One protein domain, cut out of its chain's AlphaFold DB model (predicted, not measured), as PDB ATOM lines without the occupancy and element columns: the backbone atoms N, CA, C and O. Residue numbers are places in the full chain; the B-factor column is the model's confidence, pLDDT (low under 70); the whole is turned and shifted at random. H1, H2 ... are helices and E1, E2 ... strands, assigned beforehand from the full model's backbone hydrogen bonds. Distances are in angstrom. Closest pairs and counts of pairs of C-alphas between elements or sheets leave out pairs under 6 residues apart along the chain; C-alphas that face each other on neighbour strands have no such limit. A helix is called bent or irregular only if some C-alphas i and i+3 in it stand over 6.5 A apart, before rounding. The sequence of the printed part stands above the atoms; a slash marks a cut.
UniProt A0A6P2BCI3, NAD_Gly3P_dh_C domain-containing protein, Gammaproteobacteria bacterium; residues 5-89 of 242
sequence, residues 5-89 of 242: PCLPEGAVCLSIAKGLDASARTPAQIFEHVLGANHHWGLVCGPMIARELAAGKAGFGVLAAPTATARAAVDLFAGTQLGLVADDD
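What this domain is: This is residues 5 to 89 of the 242 residues of the protein "NAD_Gly3P_dh_C domain-containing protein" of Gammaproteobacteria bacterium (UniProt A0A6P2BCI3). Look for a strongly twisted sheet of four strands, curled like part of a barrel, with H1 over E1 and E2 on one face and H3 packed on the opposite face. The short H2 sits off the sheet, between E2 and E3 along the chain. The 85 printed residues include three named helices and four named strands, ordered E1 H1 E2 H2 E3 H3 E4, class mixed; the sheet, E1 E2 E3 E4, is mixed too. The whole is compact, radius of gyration of the C-alphas 13.5 A, spanning 35 by 29 by 25 A.

How they stand to each other: Begin with inner strands E2, residues 40 to 45, and E3, residues 59 to 64: antiparallel, with N 43 and O 64 2.8 A apart. Edge strand E1, residues 12 to 15, is parallel to E2; N 13 and O 40 are 2.8 A apart. Edge strand E4, residues 82 to 87, is parallel to E3; N 63 and O 85 are 2.8 A apart. H1, residues 27 to 38, is on the sheet at a height of 8.7 A, along the strands, its closest C-alphas to E2 being Phe 31 and Trp 41, 7.0 A. On the opposite face is H3, residues 67 to 75; its closest C-alphas to E4 are Ala 70 and Ala 86, 5.2 A. E1, H1, E2 and E3, H3, E4 are strand-helix-strand units, parallel neighbours with a helix between, both crossovers right-handed. H2, residues 50 to 54, is only just not on the sheet, with 4 pairs of C-alphas within 10 A. Every O i to N i+4 pair is within hydrogen-bond range in H2 and H3, 6 of 8 in H1.

Where its parts are: Find C-alpha 12 at (121.241, 165.608, 196.222), where E1 begins. H1 spans 16.9 A and is irregular, C-alphas 34 and 37 being 9.7 A apart; E2 spans 16.7 A, E3 15.7 A, H3 12.5 A. E4 runs 15.1 A to C-alpha 87 at (131.978, 176.068, 200.271).

The domain as a whole: The farthest C-alphas, Ser 23 and Gly 79, are 38.0 A apart. The printed part has no cut; the link E1 to H1, 11 residues, is long. No printed residue is under 70.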
ATOM      1  N   PRO A   5     119.667 158.084 185.382       86.75
ATOM      2  CA  PRO A   5     118.278 157.941 184.925       86.75
ATOM      3  C   PRO A   5     117.285 157.529 186.023       86.75
ATOM      4  O   PRO A   5     116.080 157.576 185.804       86.75
ATOM      5  N   CYS A   6     117.784 157.076 187.176       89.25
ATOM      6  CA  CYS A   6     116.983 156.569 188.286       89.25
ATOM      7  C   CYS A   6     116.874 157.571 189.446       89.25
ATOM      8  O   CYS A   6     116.269 157.242 190.468       89.25
ATOM      9  N   LEU A   7     117.498 158.751 189.338       90.38
ATOM     10  CA  LEU A   7     117.475 159.751 190.400       90.38
ATOM     11  C   LEU A   7     116.102 160.439 190.459       90.38
ATOM     12  O   LEU A   7     115.601 160.880 189.423       90.38
ATOM     13  N   PRO A   8     115.482 160.552 191.648       90.12
ATOM     14  CA  PRO A   8     114.261 161.328 191.798       90.12
ATOM     15  C   PRO A   8     114.543 162.827 191.651       90.12
ATOM     16  O   PRO A   8     115.653 163.303 191.908       90.12
ATOM     17  N   GLU A   9     113.511 163.583 191.281       86.25
ATOM     18  CA  GLU A   9     113.578 165.043 191.224       86.25
ATOM     19  C   GLU A   9     113.973 165.618 192.596       86.25
ATOM     20  O   GLU A   9     113.465 165.194 193.636       86.25
ATOM     21  N   GLY A  10     114.924 166.554 192.604       86.19
ATOM     22  CA  GLY A  10     115.440 167.170 193.831       86.19
ATOM     23  C   GLY A  10     116.453 166.328 194.620       86.19
ATOM     24  O   GLY A  10     116.910 166.780 195.670       86.19
ATOM     25  N   ALA A  11     116.844 165.139 194.143       90.12
ATOM     26  CA  ALA A  11     117.903 164.357 194.781       90.12
ATOM     27  C   ALA A  11     119.226 165.138 194.858       90.12
ATOM     28  O   ALA A  11     119.654 165.759 193.881       90.12
ATOM     29  N   VAL A  12     119.901 165.048 196.009       91.25
ATOM     30  CA  VAL A  12     121.241 165.608 196.222       91.25
ATOM     31  C   VAL A  12     122.273 164.484 196.166       91.25
ATOM     32  O   VAL A  12     122.260 163.577 196.997       91.25
ATOM     33  N   CYS A  13     123.181 164.548 195.195       93.62
ATOM     34  CA  CYS A  13     124.258 163.580 195.015       93.62
ATOM     35  C   CYS A  13     125.564 164.109 195.616       93.62
ATOM     36  O   CYS A  13     126.147 165.066 195.112       93.62
ATOM     37  N   LEU A  14     126.056 163.472 196.677       95.00
ATOM     38  CA  LEU A  14     127.328 163.837 197.300       95.00
ATOM     39  C   LEU A  14     128.406 162.812 196.955       95.00
ATOM     40  O   LEU A  14     128.177 161.608 197.064       95.00
ATOM     41  N   SER A  15     129.589 163.285 196.567       94.56
ATOM     42  CA  SER A  15     130.767 162.437 196.373       94.56
ATOM     43  C   SER A  15     131.797 162.682 197.464       94.56
ATOM     44  O   SER A  15     132.118 163.821 197.791       94.56
ATOM     45  N   ILE A  16     132.348 161.588 197.983       93.62
ATOM     46  CA  ILE A  16     133.552 161.567 198.828       93.62
ATOM     47  C   ILE A  16     134.775 161.047 198.058       93.62
ATOM     48  O   ILE A  16     135.821 160.795 198.656       93.62
ATOM     49  N   ALA A  17     134.629 160.810 196.749       90.44
ATOM     50  CA  ALA A  17     135.706 160.284 195.926       90.44
ATOM     51  C   ALA A  17     136.859 161.290 195.844       90.44
ATOM     52  O   ALA A  17     136.649 162.502 195.782       90.44
ATOM     53  N   LYS A  18     138.075 160.753 195.821       87.56
ATOM     54  CA  LYS A  18     139.335 161.479 195.685       87.56
ATOM     55  C   LYS A  18     140.083 160.872 194.487       87.56
ATOM     56  O   LYS A  18     139.897 159.692 194.185       87.56
ATOM     57  N   GLY A  19     140.827 161.694 193.751       89.44
ATOM     58  CA  GLY A  19     141.569 161.260 192.563       89.44
ATOM     59  C   GLY A  19     140.896 161.592 191.227       89.44
ATOM     60  O   GLY A  19     139.981 162.413 191.152       89.44
ATOM     61  N   LEU A  20     141.408 160.974 190.163       92.44
ATOM     62  CA  LEU A  20     141.064 161.264 188.772       92.44
ATOM     63  C   LEU A  20     140.579 160.006 188.047       92.44
ATOM     64  O   LEU A  20     141.117 158.917 188.264       92.44
ATOM     65  N   ASP A  21     139.603 160.155 187.149       92.00
ATOM     66  CA  ASP A  21     139.233 159.068 186.239       92.00
ATOM     67  C   ASP A  21     140.268 158.864 185.113       92.00
ATOM     68  O   ASP A  21     141.272 159.569 185.013       92.00
ATOM     69  N   ALA A  22     140.021 157.886 184.235       88.06
ATOM     70  CA  ALA A  22     140.913 157.567 183.116       88.06
ATOM     71  C   ALA A  22     141.083 158.715 182.097       88.06
ATOM     72  O   ALA A  22     142.028 158.712 181.311       88.06
ATOM     73  N   SER A  23     140.177 159.694 182.097       91.25
ATOM     74  CA  SER A  23     140.241 160.899 181.263       91.25
ATOM     75  C   SER A  23     140.757 162.111 182.044       91.25
ATOM     76  O   SER A  23     140.526 163.242 181.624       91.25
ATOM     77  N   ALA A  24     141.416 161.877 183.184       93.75
ATOM     78  CA  ALA A  24     141.938 162.893 184.088       93.75
ATOM     79  C   ALA A  24     140.883 163.899 184.584       93.75
ATOM     80  O   ALA A  24     141.194 165.058 184.864       93.75
ATOM     81  N   ARG A  25     139.627 163.459 184.724       95.19
ATOM     82  CA  ARG A  25     138.549 164.273 185.290       95.19
ATOM     83  C   ARG A  25     138.469 164.094 186.796       95.19
ATOM     84  O   ARG A  25     138.494 162.977 187.314       95.19
ATOM     85  N   THR A  26     138.294 165.210 187.486       95.81
ATOM     86  CA  THR A  26     137.945 165.261 188.908       95.81
ATOM     87  C   THR A  26     136.508 164.777 189.153       95.81
ATOM     88  O   THR A  26     135.675 164.827 188.243       95.81
ATOM     89  N   PRO A  27     136.148 164.400 190.395       94.62
ATOM     90  CA  PRO A  27     134.768 164.065 190.749       94.62
ATOM     91  C   PRO A  27     133.766 165.175 190.411       94.62
ATOM     92  O   PRO A  27     132.657 164.874 189.976       94.62
ATOM     93  N   ALA A  28     134.167 166.446 190.546       95.25
ATOM     94  CA  ALA A  28     133.346 167.590 190.151       95.25
ATOM     95  C   ALA A  28     133.033 167.573 188.650       95.25
ATOM     96  O   ALA A  28     131.872 167.645 188.266       95.25
ATOM     97  N   GLN A  29     134.054 167.404 187.805       95.50
ATOM     98  CA  GLN A  29     133.883 167.347 186.348       95.50
ATOM     99  C   GLN A  29     133.063 166.127 185.911       95.50
ATOM    100  O   GLN A  29     132.309 166.198 184.942       95.50
ATOM    101  N   ILE A  30     133.182 165.002 186.620       94.62
ATOM    102  CA  ILE A  30     132.369 163.808 186.355       94.62
ATOM    103  C   ILE A  30     130.902 164.077 186.702       94.62
ATOM    104  O   ILE A  30     130.026 163.770 185.895       94.62
ATOM    105  N   PHE A  31     130.617 164.656 187.869       93.88
ATOM    106  CA  PHE A  31     129.252 165.024 188.250       93.88
ATOM    107  C   PHE A  31     128.650 166.063 187.310       93.88
ATOM    108  O   PHE A  31     127.529 165.869 186.845       93.88
ATOM    109  N   GLU A  32     129.404 167.095 186.948       93.31
ATOM    110  CA  GLU A  32     128.977 168.086 185.963       93.31
ATOM    111  C   GLU A  32     128.642 167.434 184.612       93.31
ATOM    112  O   GLU A  32     127.592 167.707 184.036       93.31
ATOM    113  N   HIS A  33     129.476 166.505 184.141       92.69
ATOM    114  CA  HIS A  33     129.260 165.807 182.874       92.69
ATOM    115  C   HIS A  33     128.070 164.832 182.901       92.69
ATOM    116  O   HIS A  33     127.340 164.727 181.917       92.69
ATOM    117  N   VAL A  34     127.891 164.087 183.996       91.81
ATOM    118  CA  VAL A  34     126.902 162.997 184.089       91.81
ATOM    119  C   VAL A  34     125.535 163.492 184.557       91.81
ATOM    120  O   VAL A  34     124.513 163.014 184.069       91.81
ATOM    121  N   LEU A  35     125.505 164.408 185.526       90.75
ATOM    122  CA  LEU A  35     124.280 164.882 186.171       90.75
ATOM    123  C   LEU A  35     123.837 166.257 185.658       90.75
ATOM    124  O   LEU A  35     122.635 166.550 185.654       90.75
ATOM    125  N   GLY A  36     124.788 167.076 185.197       86.06
ATOM    126  CA  GLY A  36     124.536 168.415 184.675       86.06
ATOM    127  C   GLY A  36     123.924 169.365 185.704       86.06
ATOM    128  O   GLY A  36     123.962 169.136 186.912       86.06
ATOM    129  N   ALA A  37     123.323 170.445 185.203       83.19
ATOM    130  CA  ALA A  37     122.645 171.450 186.023       83.19
ATOM    131  C   ALA A  37     121.259 171.005 186.535       83.19
ATOM    132  O   ALA A  37     120.675 171.673 187.383       83.19
ATOM    133  N   ASN A  38     120.727 169.890 186.025       82.06
ATOM    134  CA  ASN A  38     119.381 169.408 186.360       82.06
ATOM    135  C   ASN A  38     119.316 168.670 187.703       82.06
ATOM    136  O   ASN A  38     118.227 168.350 188.170       82.06
ATOM    137  N   HIS A  39     120.464 168.385 188.317       88.62
ATOM    138  CA  HIS A  39     120.546 167.702 189.601       88.62
ATOM    139  C   HIS A  39     121.382 168.509 190.582       88.62
ATOM    140  O   HIS A  39     122.335 169.193 190.208       88.62
ATOM    141  N   HIS A  40     121.065 168.363 191.864       92.62
ATOM    142  CA  HIS A  40     121.898 168.895 192.925       92.62
ATOM    143  C   HIS A  40     123.036 167.926 193.201       92.62
ATOM    144  O   HIS A  40     122.817 166.736 193.431       92.62
ATOM    145  N   TRP A  41     124.257 168.438 193.213       94.88
ATOM    146  CA  TRP A  41     125.417 167.633 193.536       94.88
ATOM    147  C   TRP A  41     126.485 168.451 194.248       94.88
ATOM    148  O   TRP A  41     126.482 169.682 194.210       94.88
ATOM    149  N   GLY A  42     127.379 167.750 194.934       95.94
ATOM    150  CA  GLY A  42     128.458 168.359 195.693       95.94
ATOM    151  C   GLY A  42     129.533 167.362 196.087       95.94
ATOM    152  O   GLY A  42     129.374 166.147 195.935       95.94
ATOM    153  N   LEU A  43     130.630 167.888 196.613       97.25
ATOM    154  CA  LEU A  43     131.739 167.106 197.142       97.25
ATOM    155  C   LEU A  43     131.830 167.276 198.656       97.25
ATOM    156  O   LEU A  43     131.625 168.370 199.172       97.25
ATOM    157  N   VAL A  44     132.174 166.205 199.361       97.19
ATOM    158  CA  VAL A  44     132.490 166.234 200.790       97.19
ATOM    159  C   VAL A  44     133.968 165.888 200.942       97.19
ATOM    160  O   VAL A  44     134.389 164.760 200.690       97.19
ATOM    161  N   CYS A  45     134.761 166.885 201.330       95.00
ATOM    162  CA  CYS A  45     136.220 166.848 201.250       95.00
ATOM    163  C   CYS A  45     136.859 167.336 202.550       95.00
ATOM    164  O   CYS A  45     136.398 168.308 203.136       95.00
ATOM    165  N   GLY A  46     137.952 166.710 202.987       95.12
ATOM    166  CA  GLY A  46     138.687 167.140 204.178       95.12
ATOM    167  C   GLY A  46     139.213 166.000 205.053       95.12
ATOM    168  O   GLY A  46     139.104 164.824 204.673       95.12
ATOM    169  N   PRO A  47     139.794 166.342 206.219       94.56
ATOM    170  CA  PRO A  47     140.291 165.385 207.203       94.56
ATOM    171  C   PRO A  47     139.152 164.590 207.861       94.56
ATOM    172  O   PRO A  47     138.578 164.966 208.883       94.56
ATOM    173  N   MET A  48     138.837 163.446 207.256       93.00
ATOM    174  CA  MET A  48     137.740 162.554 207.646       93.00
ATOM    175  C   MET A  48     138.196 161.093 207.562       93.00
ATOM    176  O   MET A  48     137.710 160.311 206.746       93.00
ATOM    177  N   ILE A  49     139.196 160.721 208.368       90.25
ATOM    178  CA  ILE A  49     139.750 159.362 208.360       90.25
ATOM    179  C   ILE A  49     138.651 158.363 208.760       90.25
ATOM    180  O   ILE A  49     138.173 158.369 209.892       90.25
ATOM    181  N   ALA A  50     138.297 157.451 207.849       89.12
ATOM    182  CA  ALA A  50     137.160 156.539 208.012       89.12
ATOM    183  C   ALA A  50     137.201 155.722 209.316       89.12
ATOM    184  O   ALA A  50     136.190 155.588 209.999       89.12
ATOM    185  N   ARG A  51     138.380 155.220 209.709       89.00
ATOM    186  CA  ARG A  51     138.537 154.460 210.962       89.00
ATOM    187  C   ARG A  51     138.351 155.306 212.222       89.00
ATOM    188  O   ARG A  51     137.973 154.768 213.254       89.00
ATOM    189  N   GLU A  52     138.635 156.605 212.156       92.06
ATOM    190  CA  GLU A  52     138.422 157.511 213.286       92.06
ATOM    191  C   GLU A  52     136.939 157.820 213.450       92.06
ATOM    192  O   GLU A  52     136.424 157.716 214.561       92.06
ATOM    193  N   LEU A  53     136.240 158.063 212.337       92.62
ATOM    194  CA  LEU A  53     134.784 158.206 212.318       92.62
ATOM    195  C   LEU A  53     134.086 156.944 212.842       92.62
ATOM    196  O   LEU A  53     133.217 157.023 213.703       92.62
ATOM    197  N   ALA A  54     134.511 155.760 212.389       92.31
ATOM    198  CA  ALA A  54     133.982 154.487 212.882       92.31
ATOM    199  C   ALA A  54     134.233 154.273 214.387       92.31
ATOM    200  O   ALA A  54     133.474 153.570 215.049       92.31
ATOM    201  N   ALA A  55     135.281 154.897 214.935       93.81
ATOM    202  CA  ALA A  55     135.613 154.876 216.357       93.81
ATOM    203  C   ALA A  55     134.933 155.998 217.163       93.81
ATOM    204  O   ALA A  55     135.272 156.207 218.329       93.81
ATOM    205  N   GLY A  56     133.996 156.736 216.568       94.25
ATOM    206  CA  GLY A  56     133.255 157.783 217.258       94.25
ATOM    207  C   GLY A  56     133.990 159.126 217.369       94.25
ATOM    208  O   GLY A  56     133.572 159.986 218.148       94.25
ATOM    209  N   LYS A  57     135.109 159.306 216.657       95.69
ATOM    210  CA  LYS A  57     135.880 160.553 216.672       95.69
ATOM    211  C   LYS A  57     135.349 161.529 215.628       95.69
ATOM    212  O   LYS A  57     134.860 161.128 214.577       95.69
ATOM    213  N   ALA A  58     135.505 162.820 215.908       96.25
ATOM    214  CA  ALA A  58     135.099 163.868 214.985       96.25
ATOM    215  C   ALA A  58     135.939 163.872 213.699       96.25
ATOM    216  O   ALA A  58     137.151 163.662 213.742       96.25
ATOM    217  N   GLY A  59     135.291 164.162 212.574       96.50
ATOM    218  CA  GLY A  59     135.936 164.515 211.312       96.50
ATOM    219  C   GLY A  59     135.524 165.912 210.883       96.50
ATOM    220  O   GLY A  59     134.460 166.401 211.265       96.50
ATOM    221  N   PHE A  60     136.363 166.556 210.081       97.12
ATOM    222  CA  PHE A  60     136.137 167.931 209.654       97.12
ATOM    223  C   PHE A  60     136.321 168.046 208.150       97.12
ATOM    224  O   PHE A  60     137.177 167.386 207.565       97.12
ATOM    225  N   GLY A  61     135.529 168.894 207.510       97.12
ATOM    226  CA  GLY A  61     135.630 169.064 206.071       97.12
ATOM    227  C   GLY A  61     134.838 170.238 205.535       97.12
ATOM    228  O   GLY A  61     134.197 170.991 206.267       97.12
ATOM    229  N   VAL A  62     134.896 170.368 204.221       97.44
ATOM    230  CA  VAL A  62     134.011 171.222 203.447       97.44
ATOM    231  C   VAL A  62     132.972 170.372 202.744       97.44
ATOM    232  O   VAL A  62     133.241 169.241 202.328       97.44
ATOM    233  N   LEU A  63     131.794 170.954 202.581       97.81
ATOM    234  CA  LEU A  63     130.811 170.497 201.625       97.81
ATOM    235  C   LEU A  63     130.782 171.513 200.484       97.81
ATOM    236  O   LEU A  63     130.235 172.607 200.627       97.81
ATOM    237  N   ALA A  64     131.428 171.145 199.380       97.38
ATOM    238  CA  ALA A  64     131.631 171.993 198.221       97.38
ATOM    239  C   ALA A  64     130.512 171.772 197.193       97.38
ATOM    240  O   ALA A  64     130.452 170.723 196.549       97.38
ATOM    241  N   ALA A  65     129.613 172.745 197.052       96.44
ATOM    242  CA  ALA A  65     128.495 172.737 196.104       96.44
ATOM    243  C   ALA A  65     127.994 174.177 195.871       96.44
ATOM    244  O   ALA A  65     128.320 175.064 196.660       96.44
ATOM    245  N   PRO A  66     127.137 174.452 194.869       92.50
ATOM    246  CA  PRO A  66     126.427 175.730 194.810       92.50
ATOM    247  C   PRO A  66     125.763 176.069 196.158       92.50
ATOM    248  O   PRO A  66     125.180 175.189 196.795       92.50
ATOM    249  N   THR A  67     125.826 177.333 196.596       89.75
ATOM    250  CA  THR A  67     125.567 177.751 197.993       89.75
ATOM    251  C   THR A  67     124.288 177.174 198.612       89.75
ATOM    252  O   THR A  67     124.295 176.764 199.772       89.75
ATOM    253  N   ALA A  68     123.185 177.137 197.857       88.88
ATOM    254  CA  ALA A  68     121.908 176.607 198.339       88.88
ATOM    255  C   ALA A  68     121.976 175.095 198.614       88.88
ATOM    256  O   ALA A  68     121.595 174.649 199.695       88.88
ATOM    257  N   THR A  69     122.525 174.323 197.671       92.44
ATOM    258  CA  THR A  69     122.777 172.887 197.836       92.44
ATOM    259  C   THR A  69     123.756 172.641 198.976       92.44
ATOM    260  O   THR A  69     123.520 171.752 199.788       92.44
ATOM    261  N   ALA A  70     124.818 173.448 199.075       92.44
ATOM    262  CA  ALA A  70     125.843 173.239 200.083       92.44
ATOM    263  C   ALA A  70     125.294 173.375 201.507       92.44
ATOM    264  O   ALA A  70     125.510 172.506 202.345       92.44
ATOM    265  N   ARG A  71     124.529 174.442 201.767       91.56
ATOM    266  CA  ARG A  71     123.906 174.685 203.076       91.56
ATOM    267  C   ARG A  71     122.898 173.604 203.441       91.56
ATOM    268  O   ARG A  71     123.006 173.029 204.516       91.56
ATOM    269  N   ALA A  72     121.987 173.282 202.519       91.06
ATOM    270  CA  ALA A  72     120.996 172.235 202.742       91.06
ATOM    271  C   ALA A  72     121.657 170.888 203.060       91.06
ATOM    272  O   ALA A  72     121.197 170.159 203.933       91.06
ATOM    273  N   ALA A  73     122.757 170.568 202.378       93.00
ATOM    274  CA  ALA A  73     123.475 169.330 202.611       93.00
ATOM    275  C   ALA A  73     124.283 169.349 203.921       93.00
ATOM    276  O   ALA A  73     124.348 168.318 204.579       93.00
ATOM    277  N   VAL A  74     124.845 170.490 204.347       95.62
ATOM    278  CA  VAL A  74     125.503 170.622 205.664       95.62
ATOM    279  C   VAL A  74     124.510 170.361 206.797       95.62
ATOM    280  O   VAL A  74     124.845 169.640 207.738       95.62
ATOM    281  N   ASP A  75     123.280 170.866 206.681       93.81
ATOM    282  CA  ASP A  75     122.234 170.671 207.692       93.81
ATOM    283  C   ASP A  75     121.877 169.186 207.893       93.81
ATOM    284  O   ASP A  75     121.542 168.781 209.006       93.81
ATOM    285  N   LEU A  76     122.027 168.341 206.863       92.75
ATOM    286  CA  LEU A  76     121.820 166.887 206.976       92.75
ATOM    287  C   LEU A  76     122.829 166.205 207.910       92.75
ATOM    288  O   LEU A  76     122.542 165.134 208.443       92.75
ATOM    289  N   PHE A  77     124.003 166.807 208.112       93.75
ATOM    290  CA  PHE A  77     125.047 166.293 209.001       93.75
ATOM    291  C   PHE A  77     125.020 166.947 210.390       93.75
ATOM    292  O   PHE A  77     125.861 166.622 211.235       93.75
ATOM    293  N   ALA A  78     124.058 167.833 210.668       92.25
ATOM    294  CA  ALA A  78     123.923 168.475 211.970       92.25
ATOM    295  C   ALA A  78     123.722 167.439 213.092       92.25
ATOM    296  O   ALA A  78     122.930 166.504 212.980       92.25
ATOM    297  N   GLY A  79     124.461 167.596 214.194       92.31
ATOM    298  CA  GLY A  79     124.425 166.665 215.331       92.31
ATOM    299  C   GLY A  79     125.197 165.356 215.121       92.31
ATOM    300  O   GLY A  79     125.250 164.536 216.036       92.31
ATOM    301  N   THR A  80     125.821 165.158 213.955       94.25
ATOM    302  CA  THR A  80     126.762 164.053 213.727       94.25
ATOM    303  C   THR A  80     128.177 164.424 214.193       94.25
ATOM    304  O   THR A  80     128.438 165.533 214.656       94.25
ATOM    305  N   GLN A  81     129.120 163.489 214.059       94.88
ATOM    306  CA  GLN A  81     130.544 163.723 214.329       94.88
ATOM    307  C   GLN A  81     131.271 164.441 213.178       94.88
ATOM    308  O   GLN A  81     132.471 164.688 213.276       94.88
ATOM    309  N   LEU A  82     130.572 164.758 212.084       95.88
ATOM    310  CA  LEU A  82     131.135 165.478 210.948       95.88
ATOM    311  C   LEU A  82     130.859 166.976 211.076       95.88
ATOM    312  O   LEU A  82     129.732 167.434 210.904       95.88
ATOM    313  N   GLY A  83     131.913 167.744 211.350       96.44
ATOM    314  CA  GLY A  83     131.892 169.199 211.271       96.44
ATOM    315  C   GLY A  83     132.155 169.658 209.839       96.44
ATOM    316  O   GLY A  83     133.313 169.735 209.424       96.44
ATOM    317  N   LEU A  84     131.093 169.952 209.088       97.00
ATOM    318  CA  LEU A  84     131.184 170.398 207.696       97.00
ATOM    319  C   LEU A  84     130.895 171.894 207.560       97.00
ATOM    320  O   LEU A  84     129.942 172.409 208.141       97.00
ATOM    321  N   VAL A  85     131.702 172.580 206.751       96.06
ATOM    322  CA  VAL A  85     131.484 173.981 206.369       96.06
ATOM    323  C   VAL A  85     131.085 174.042 204.899       96.06
ATOM    324  O   VAL A  85     131.694 173.378 204.065       96.06
ATOM    325  N   ALA A  86     130.062 174.827 204.566       96.75
ATOM    326  CA  ALA A  86     129.666 175.027 203.175       96.75
ATOM    327  C   ALA A  86     130.735 175.834 202.413       96.75
ATOM    328  O   ALA A  86     131.171 176.881 202.891       96.75
ATOM    329  N   ASP A  87     131.103 175.371 201.221       95.62
ATOM    330  CA  ASP A  87     131.978 176.068 200.271       95.62
ATOM    331  C   ASP A  87     131.312 176.037 198.888       95.62
ATOM    332  O   ASP A  87     130.656 175.058 198.537       95.62
ATOM    333  N   ASP A  88     131.447 177.104 198.107       95.75
ATOM    334  CA  ASP A  88     130.968 177.147 196.719       95.75
ATOM    335  C   ASP A  88     132.089 176.951 195.684       95.75
ATOM    336  O   ASP A  88     131.817 176.896 194.485       95.75
ATOM    337  N   ASP A  89     133.339 176.754 196.126       97.06
ATOM    338  CA  ASP A  89     134.458 176.375 195.260       97.06
ATOM    339  C   ASP A  89     134.538 174.867 195.029       97.06
ATOM    340  O   ASP A  89     135.383 174.144 195.576       97.06
TER     341      ASP A  89